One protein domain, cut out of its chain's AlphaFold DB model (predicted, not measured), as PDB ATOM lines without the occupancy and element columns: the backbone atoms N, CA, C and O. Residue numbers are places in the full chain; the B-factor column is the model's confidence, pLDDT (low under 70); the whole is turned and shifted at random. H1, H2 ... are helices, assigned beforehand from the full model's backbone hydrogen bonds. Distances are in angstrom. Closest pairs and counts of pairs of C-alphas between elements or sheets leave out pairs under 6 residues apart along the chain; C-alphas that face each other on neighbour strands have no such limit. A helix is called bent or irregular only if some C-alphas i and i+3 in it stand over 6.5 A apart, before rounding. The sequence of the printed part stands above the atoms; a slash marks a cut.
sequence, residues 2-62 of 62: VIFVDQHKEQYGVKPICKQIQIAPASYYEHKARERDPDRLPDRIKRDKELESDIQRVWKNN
ATOM      1  N   VAL A   2      69.158  98.219 150.981       86.44
ATOM      2  CA  VAL A   2      70.253  99.120 151.400       86.44
ATOM      3  C   VAL A   2      71.200  99.496 150.260       86.44
ATOM      4  O   VAL A   2      71.579 100.655 150.167       86.44
ATOM      5  N   ILE A   3      71.464  98.571 149.331       90.19
ATOM      6  CA  ILE A   3      72.271  98.820 148.121       90.19
ATOM      7  C   ILE A   3      71.705  99.981 147.289       90.19
ATOM      8  O   ILE A   3      72.452 100.863 146.879       90.19
ATOM      9  N   PHE A   4      70.384 100.028 147.091       90.25
ATOM     10  CA  PHE A   4      69.738 101.095 146.319       90.25
ATOM     11  C   PHE A   4      69.907 102.463 146.988       90.25
ATOM     12  O   PHE A   4      70.212 103.449 146.320       90.25
ATOM     13  N   VAL A   5      69.755 102.515 148.318       91.75
ATOM     14  CA  VAL A   5      70.001 103.737 149.098       91.75
ATOM     15  C   VAL A   5      71.476 104.131 149.017       91.75
ATOM     16  O   VAL A   5      71.774 105.299 148.803       91.75
ATOM     17  N   ASP A   6      72.400 103.176 149.131       92.88
ATOM     18  CA  ASP A   6      73.840 103.434 149.058       92.88
ATOM     19  C   ASP A   6      74.286 103.996 147.707       92.88
ATOM     20  O   ASP A   6      75.135 104.882 147.690       92.88
ATOM     21  N   GLN A   7      73.685 103.543 146.607       94.69
ATOM     22  CA  GLN A   7      73.987 104.023 145.255       94.69
ATOM     23  C   GLN A   7      73.527 105.465 144.999       94.69
ATOM     24  O   GLN A   7      74.128 106.162 144.193       94.69
ATOM     25  N   HIS A   8      72.467 105.918 145.673       93.38
ATOM     26  CA  HIS A   8      71.790 107.177 145.340       93.38
ATOM     27  C   HIS A   8      71.866 108.231 146.460       93.38
ATOM     28  O   HIS A   8      71.472 109.383 146.258       93.38
ATOM     29  N   LYS A   9      72.372 107.871 147.651       92.88
ATOM     30  CA  LYS A   9      72.425 108.767 148.823       92.88
ATOM     31  C   LYS A   9      73.254 110.029 148.601       92.88
ATOM     32  O   LYS A   9      72.957 111.028 149.246       92.88
ATOM     33  N   GLU A  10      74.262 109.998 147.732       93.81
ATOM     34  CA  GLU A  10      75.095 111.174 147.444       93.81
ATOM     35  C   GLU A  10      74.317 112.238 146.667       93.81
ATOM     36  O   GLU A  10      74.475 113.427 146.921       93.81
ATOM     37  N   GLN A  11      73.419 111.810 145.777       95.88
ATOM     38  CA  GLN A  11      72.631 112.707 144.939       95.88
ATOM     39  C   GLN A  11      71.352 113.199 145.631       95.88
ATOM     40  O   GLN A  11      70.980 114.360 145.486       95.88
ATOM     41  N   TYR A  12      70.667 112.328 146.379       93.31
ATOM     42  CA  TYR A  12      69.328 112.624 146.916       93.31
ATOM     43  C   TYR A  12      69.239 112.601 148.445       93.31
ATOM     44  O   TYR A  12      68.218 112.991 149.010       93.31
ATOM     45  N   GLY A  13      70.279 112.140 149.141       93.44
ATOM     46  CA  GLY A  13      70.247 111.919 150.584       93.44
ATOM     47  C   GLY A  13      69.446 110.677 150.996       93.44
ATOM     48  O   GLY A  13      68.576 110.172 150.292       93.44
ATOM     49  N   VAL A  14      69.719 110.175 152.201       93.25
ATOM     50  CA  VAL A  14      69.119 108.927 152.712       93.25
ATOM     51  C   VAL A  14      67.615 109.065 152.978       93.25
ATOM     52  O   VAL A  14      66.834 108.185 152.613       93.25
ATOM     53  N   LYS A  15      67.183 110.165 153.615       92.94
ATOM     54  CA  LYS A  15      65.780 110.361 154.034       92.94
ATOM     55  C   LYS A  15      64.797 110.413 152.849       92.94
ATOM     56  O   LYS A  15      63.783 109.717 152.935       92.94
ATOM     57  N   PRO A  16      65.057 111.168 151.761       94.94
ATOM     58  CA  PRO A  16      64.156 111.202 150.606       94.94
ATOM     59  C   PRO A  16      63.995 109.839 149.929       94.94
ATOM     60  O   PRO A  16      62.873 109.429 149.643       94.94
ATOM     61  N   ILE A  17      65.090 109.091 149.767       94.81
ATOM     62  CA  ILE A  17      65.053 107.748 149.173       94.81
ATOM     63  C   ILE A  17      64.248 106.789 150.052       94.81
ATOM     64  O   ILE A  17      63.372 106.088 149.550       94.81
ATOM     65  N   CYS A  18      64.501 106.786 151.368       94.38
ATOM     66  CA  CYS A  18      63.781 105.928 152.312       94.38
ATOM     67  C   CYS A  18      62.267 106.186 152.283       94.38
ATOM     68  O   CYS A  18      61.488 105.238 152.347       94.38
ATOM     69  N   LYS A  19      61.846 107.449 152.111       94.25
ATOM     70  CA  LYS A  19      60.432 107.812 151.948       94.25
ATOM     71  C   LYS A  19      59.823 107.206 150.679       94.25
ATOM     72  O   LYS A  19      58.700 106.715 150.737       94.25
ATOM     73  N   GLN A  20      60.557 107.206 149.564       94.00
ATOM     74  CA  GLN A  20      60.064 106.698 148.281       94.00
ATOM     75  C   GLN A  20      59.874 105.177 148.278       94.00
ATOM     76  O   GLN A  20      58.872 104.683 147.775       94.00
ATOM     77  N   ILE A  21      60.814 104.437 148.872       91.19
ATOM     78  CA  ILE A  21      60.743 102.968 148.985       91.19
ATOM     79  C   ILE A  21      60.021 102.501 150.259       91.19
ATOM     80  O   ILE A  21      60.048 101.314 150.574       91.19
ATOM     81  N   GLN A  22      59.398 103.435 150.987       93.25
ATOM     82  CA  GLN A  22      58.575 103.197 152.174       93.25
ATOM     83  C   GLN A  22      59.281 102.401 153.284       93.25
ATOM     84  O   GLN A  22      58.696 101.520 153.911       93.25
ATOM     85  N   ILE A  23      60.540 102.744 153.569       93.31
ATOM     86  CA  ILE A  23      61.279 102.205 154.718       93.31
ATOM     87  C   ILE A  23      61.596 103.301 155.731       93.31
ATOM     88  O   ILE A  23      61.768 104.473 155.391       93.31
ATOM     89  N   ALA A  24      61.749 102.914 156.996       93.25
ATOM     90  CA  ALA A  24      62.250 103.828 158.009       93.25
ATOM     91  C   ALA A  24      63.755 104.097 157.787       93.25
ATOM     92  O   ALA A  24      64.530 103.147 157.644       93.25
ATOM     93  N   PRO A  25      64.221 105.361 157.853       94.12
ATOM     94  CA  PRO A  25      65.653 105.672 157.826       94.12
ATOM     95  C   PRO A  25      66.442 104.955 158.931       94.12
ATOM     96  O   PRO A  25      67.598 104.596 158.730       94.12
ATOM     97  N   ALA A  26      65.806 104.706 160.083       93.94
ATOM     98  CA  ALA A  26      66.388 103.929 161.174       93.94
ATOM     99  C   ALA A  26      66.783 102.512 160.726       93.94
ATOM    100  O   ALA A  26      67.887 102.074 161.030       93.94
ATOM    101  N   SER A  27      65.945 101.840 159.930       92.56
ATOM    102  CA  SER A  27      66.238 100.502 159.403       92.56
ATOM    103  C   SER A  27      67.441 100.500 158.456       92.56
ATOM    104  O   SER A  27      68.232  99.560 158.472       92.56
ATOM    105  N   TYR A  28      67.626 101.564 157.662       93.56
ATOM    106  CA  TYR A  28      68.832 101.722 156.842       93.56
ATOM    107  C   TYR A  28      70.087 101.834 157.718       93.56
ATOM    108  O   TYR A  28      71.044 101.087 157.519       93.56
ATOM    109  N   TYR A  29      70.077 102.721 158.718       93.50
ATOM    110  CA  TYR A  29      71.232 102.895 159.601       93.50
ATOM    111  C   TYR A  29      71.526 101.655 160.445       93.50
ATOM    112  O   TYR A  29      72.691 101.316 160.634       93.50
ATOM    113  N   GLU A  30      70.495 100.950 160.905       93.38
ATOM    114  CA  GLU A  30      70.650  99.688 161.625       93.38
ATOM    115  C   GLU A  30      71.325  98.628 160.751       93.38
ATOM    116  O   GLU A  30      72.245  97.946 161.201       93.38
ATOM    117  N   HIS A  31      70.947  98.532 159.476       91.56
ATOM    118  CA  HIS A  31      71.623  97.638 158.543       91.56
ATOM    119  C   HIS A  31      73.093  98.026 158.334       91.56
ATOM    120  O   HIS A  31      73.961  97.159 158.391       91.56
ATOM    121  N   LYS A  32      73.407  99.320 158.164       93.31
ATOM    122  CA  LYS A  32      74.808  99.777 158.072       93.31
ATOM    123  C   LYS A  32      75.588  99.517 159.366       93.31
ATOM    124  O   LYS A  32      76.788  99.265 159.304       93.31
ATOM    125  N   ALA A  33      74.937  99.566 160.529       93.25
ATOM    126  CA  ALA A  33      75.559  99.211 161.800       93.25
ATOM    127  C   ALA A  33      75.864  97.708 161.879       93.25
ATOM    128  O   ALA A  33      76.972  97.350 162.257       93.25
ATOM    129  N   ARG A  34      74.932  96.845 161.458       92.50
ATOM    130  CA  ARG A  34      75.127  95.384 161.390       92.50
ATOM    131  C   ARG A  34      76.204  94.962 160.384       92.50
ATOM    132  O   ARG A  34      76.862  93.954 160.592       92.50
ATOM    133  N   GLU A  35      76.389  95.715 159.298       89.44
ATOM    134  CA  GLU A  35      77.492  95.483 158.348       89.44
ATOM    135  C   GLU A  35      78.867  95.785 158.956       89.44
ATOM    136  O   GLU A  35      79.836  95.102 158.643       89.44
ATOM    137  N   ARG A  36      78.960  96.818 159.803       91.75
ATOM    138  CA  ARG A  36      80.212  97.207 160.473       91.75
ATOM    139  C   ARG A  36      80.522  96.335 161.683       91.75
ATOM    140  O   ARG A  36      81.687  96.120 161.988       91.75
ATOM    141  N   ASP A  37      79.479  95.890 162.367       91.62
ATOM    142  CA  ASP A  37      79.548  95.132 163.606       91.62
ATOM    143  C   ASP A  37      78.658  93.882 163.482       91.62
ATOM    144  O   ASP A  37      77.446  93.945 163.736       91.62
ATOM    145  N   PRO A  38      79.242  92.745 163.055       85.88
ATOM    146  CA  PRO A  38      78.528  91.481 162.921       85.88
ATOM    147  C   PRO A  38      77.915  90.970 164.231       85.88
ATOM    148  O   PRO A  38      76.964  90.185 164.182       85.88
ATOM    149  N   ASP A  39      78.388  91.422 165.397       89.06
ATOM    150  CA  ASP A  39      77.848  90.980 166.684       89.06
ATOM    151  C   ASP A  39      76.451  91.545 166.944       89.06
ATOM    152  O   ASP A  39      75.640  90.878 167.590       89.06
ATOM    153  N   ARG A  40      76.117  92.694 166.336       89.50
ATOM    154  CA  ARG A  40      74.766  93.291 166.342       89.50
ATOM    155  C   ARG A  40      73.749  92.547 165.483       89.50
ATOM    156  O   ARG A  40      72.581  92.946 165.443       89.50
ATOM    157  N   LEU A  41      74.161  91.518 164.743       90.12
ATOM    158  CA  LEU A  41      73.211  90.688 164.015       90.12
ATOM    159  C   LEU A  41      72.298  89.951 165.008       90.12
ATOM    160  O   LEU A  41      72.796  89.379 165.977       90.12
ATOM    161  N   PRO A  42      70.978  89.906 164.758       90.25
ATOM    162  CA  PRO A  42      70.078  89.059 165.526       90.25
ATOM    163  C   PRO A  42      70.523  87.592 165.489       90.25
ATOM    164  O   PRO A  42      70.923  87.096 164.432       90.25
ATOM    165  N   ASP A  43      70.351  86.870 166.597       91.75
ATOM    166  CA  ASP A  43      70.770  85.465 166.724       91.75
ATOM    167  C   ASP A  43      70.155  84.551 165.662       91.75
ATOM    168  O   ASP A  43      70.769  83.578 165.229       91.75
ATOM    169  N   ARG A  44      68.943  84.871 165.193       93.19
ATOM    170  CA  ARG A  44      68.322  84.160 164.072       93.19
ATOM    171  C   ARG A  44      69.171  84.247 162.802       93.19
ATOM    172  O   ARG A  44      69.393  83.225 162.177       93.19
ATOM    173  N   ILE A  45      69.672  85.431 162.444       90.88
ATOM    174  CA  ILE A  45      70.477  85.605 161.224       90.88
ATOM    175  C   ILE A  45      71.817  84.873 161.348       90.88
ATOM    176  O   ILE A  45      72.305  84.327 160.363       90.88
ATOM    177  N   LYS A  46      72.406  84.842 162.551       90.06
ATOM    178  CA  LYS A  46      73.631  84.074 162.811       90.06
ATOM    179  C   LYS A  46      73.392  82.577 162.578       90.06
ATOM    180  O   LYS A  46      74.097  81.975 161.776       90.06
ATOM    181  N   ARG A  47      72.327  82.023 163.171       93.56
ATOM    182  CA  ARG A  47      71.931  80.617 162.977       93.56
ATOM    183  C   ARG A  47      71.577  80.287 161.529       93.56
ATOM    184  O   ARG A  47      71.993  79.251 161.029       93.56
ATOM    185  N   ASP A  48      70.837  81.160 160.848       94.12
ATOM    186  CA  ASP A  48      70.444  80.934 159.454       94.12
ATOM    187  C   ASP A  48      71.682  80.827 158.541       94.12
ATOM    188  O   ASP A  48      71.716  79.963 157.670       94.12
ATOM    189  N   LYS A  49      72.738  81.624 158.783       90.56
ATOM    190  CA  LYS A  49      74.013  81.520 158.047       90.56
ATOM    191  C   LYS A  49      74.741  80.195 158.280       90.56
ATOM    192  O   LYS A  49      75.316  79.644 157.344       90.56
ATOM    193  N   GLU A  50      74.745  79.699 159.516       91.38
ATOM    194  CA  GLU A  50      75.337  78.394 159.844       91.38
ATOM    195  C   GLU A  50      74.577  77.268 159.132       91.38
ATOM    196  O   GLU A  50      75.177  76.451 158.431       91.38
ATOM    197  N   LEU A  51      73.243  77.289 159.223       94.69
ATOM    198  CA  LEU A  51      72.372  76.305 158.582       94.69
ATOM    199  C   LEU A  51      72.483  76.324 157.055       94.69
ATOM    200  O   LEU A  51      72.475  75.268 156.431       94.69
ATOM    201  N   GLU A  52      72.608  77.500 156.440       94.81
ATOM    202  CA  GLU A  52      72.800  77.623 154.992       94.81
ATOM    203  C   GLU A  52      74.066  76.886 154.528       94.81
ATOM    204  O   GLU A  52      74.036  76.179 153.519       94.81
ATOM    205  N   SER A  53      75.161  76.984 155.292       92.06
ATOM    206  CA  SER A  53      76.402  76.257 155.004       92.06
ATOM    207  C   SER A  53      76.204  74.740 155.063       92.06
ATOM    208  O   SER A  53      76.652  74.018 154.166       92.06
ATOM    209  N   ASP A  54      75.476  74.252 156.069       93.19
ATOM    210  CA  ASP A  54      75.162  72.831 156.207       93.19
ATOM    211  C   ASP A  54      74.254  72.315 155.089       93.19
ATOM    212  O   ASP A  54      74.511  71.247 154.527       93.19
ATOM    213  N   ILE A  55      73.232  73.085 154.707       94.19
ATOM    214  CA  ILE A  55      72.349  72.751 153.583       94.19
ATOM    215  C   ILE A  55      73.165  72.642 152.290       94.19
ATOM    216  O   ILE A  55      73.025  71.665 151.555       94.19
ATOM    217  N   GLN A  56      74.060  73.600 152.030       94.06
ATOM    218  CA  GLN A  56      74.942  73.578 150.860       94.06
ATOM    219  C   GLN A  56      75.882  72.370 150.861       94.06
ATOM    220  O   GLN A  56      76.122  71.769 149.813       94.06
ATOM    221  N   ARG A  57      76.408  71.987 152.030       94.31
ATOM    222  CA  ARG A  57      77.250  70.797 152.183       94.31
ATOM    223  C   ARG A  57      76.489  69.522 151.833       94.31
ATOM    224  O   ARG A  57      77.012  68.704 151.083       94.31
ATOM    225  N   VAL A  58      75.271  69.352 152.349       94.69
ATOM    226  CA  VAL A  58      74.430  68.185 152.035       94.69
ATOM    227  C   VAL A  58      74.057  68.168 150.555       94.69
ATOM    228  O   VAL A  58      74.158  67.124 149.922       94.69
ATOM    229  N   TRP A  59      73.689  69.320 149.989       94.19
ATOM    230  CA  TRP A  59      73.325  69.429 148.577       94.19
ATOM    231  C   TRP A  59      74.468  69.039 147.631       94.19
ATOM    232  O   TRP A  59      74.220  68.350 146.656       94.19
ATOM    233  N   LYS A  60      75.717  69.426 147.928       94.00
ATOM    234  CA  LYS A  60      76.890  69.061 147.109       94.00
ATOM    235  C   LYS A  60      77.322  67.599 147.240       94.00
ATOM    236  O   LYS A  60      78.069  67.122 146.392       94.00
ATOM    237  N   ASN A  61      76.929  66.934 148.325       90.69
ATOM    238  CA  ASN A  61      77.310  65.553 148.624       90.69
ATOM    239  C   ASN A  61      76.259  64.521 148.166       90.69
ATOM    240  O   ASN A  61      76.486  63.327 148.363       90.69
ATOM    241  N   ASN A  62      75.137  64.972 147.597       74.44
ATOM    242  CA  ASN A  62      74.138  64.150 146.906       74.44
ATOM    243  C   ASN A  62      74.319  64.268 145.392       74.44
ATOM    244  O   ASN A  62      74.118  63.242 144.709       74.44
TER     245      ASN A  62
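Overview. This is residues 2 to 62 of the 62 residues of an uncharacterized protein of Nitrosomonas sp. Nm58 (UniProt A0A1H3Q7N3). One long helix, H4, makes an arm that reaches away from a small head of three shorter helices, H1, H2 and H3, whose centres form a triangle. In the head H2 touches both H1 and H3, while residues 47 to 62, of which 47 to 60 belong to H4, stick out with no part of the head beside them. The printed part has 61 residues with four named helices, in the order H1, H2, H3, H4, and no named strand; the class is all helix. The whole is only just extended, close to loose, with a radius of gyration of the C-alphas of 16.1 A, and it spans 48 by 23 by 19 A, the arm adding much of the length.

Arrangement. The longest helix, H4, residues 43 to 60, touches no helix. H3, residues 25 to 36, comes before it in the chain, and the two are apart. H2, residues 14 to 20, touches H3, and H3 touches H2 with residues 25 to 28 alone; the closest C-alphas of the two are those of Cys 18 and Pro 25, 5.8 A apart. H2 and H3 stand at a steep tilt of 54 degrees and run opposite ways. H1, residues 2 to 12, touches H2, with the C-alphas of Val 5 and Ile 17 the closest at 6.4 A. Their lines stand at 72 degrees, only just about perpendicular. H1 and H3 are close but not clearly touching, with the C-alphas of Val 2 and Tyr 28 the closest at 6.2 A; they stand at a steep tilt of 63 degrees and run opposite ways. H1 and H2 are both apart from H4. Every O i to N i+4 pair is within hydrogen-bond range in H2, H3 and H4, and 5 of 7 are in H1.

Along the chain. H4 runs 26.3 A from C-alpha 43 at (70.770, 85.465, 166.724) to C-alpha 60 at (76.890, 69.061, 147.109). H3 measures 17.0 A from C-alpha 25 to C-alpha 36, and H2 measures 10.3 A from C-alpha 14 to C-alpha 20. H1 begins with C-alpha 2 at (70.253, 99.120, 151.400) and is 14.3 A long; it is irregular, with C-alphas 7 and 10 at 7.6 A from each other.

Size, cuts and confidence. The two C-alphas farthest apart are those of Tyr 12 and Asn 62, the chain's last residue, at 48.7 A. Without residues 47 to 62, which stand free, the body has 45 residues and spans 33 by 18 by 13 A. The links H1 to H2 and H2 to H3 are tight, the link H3 to H4 is short with 6 residues, and no link is long. The printed part has no cut. The mean pLDDT of the printed part is 92.3, and no printed residue is under 70.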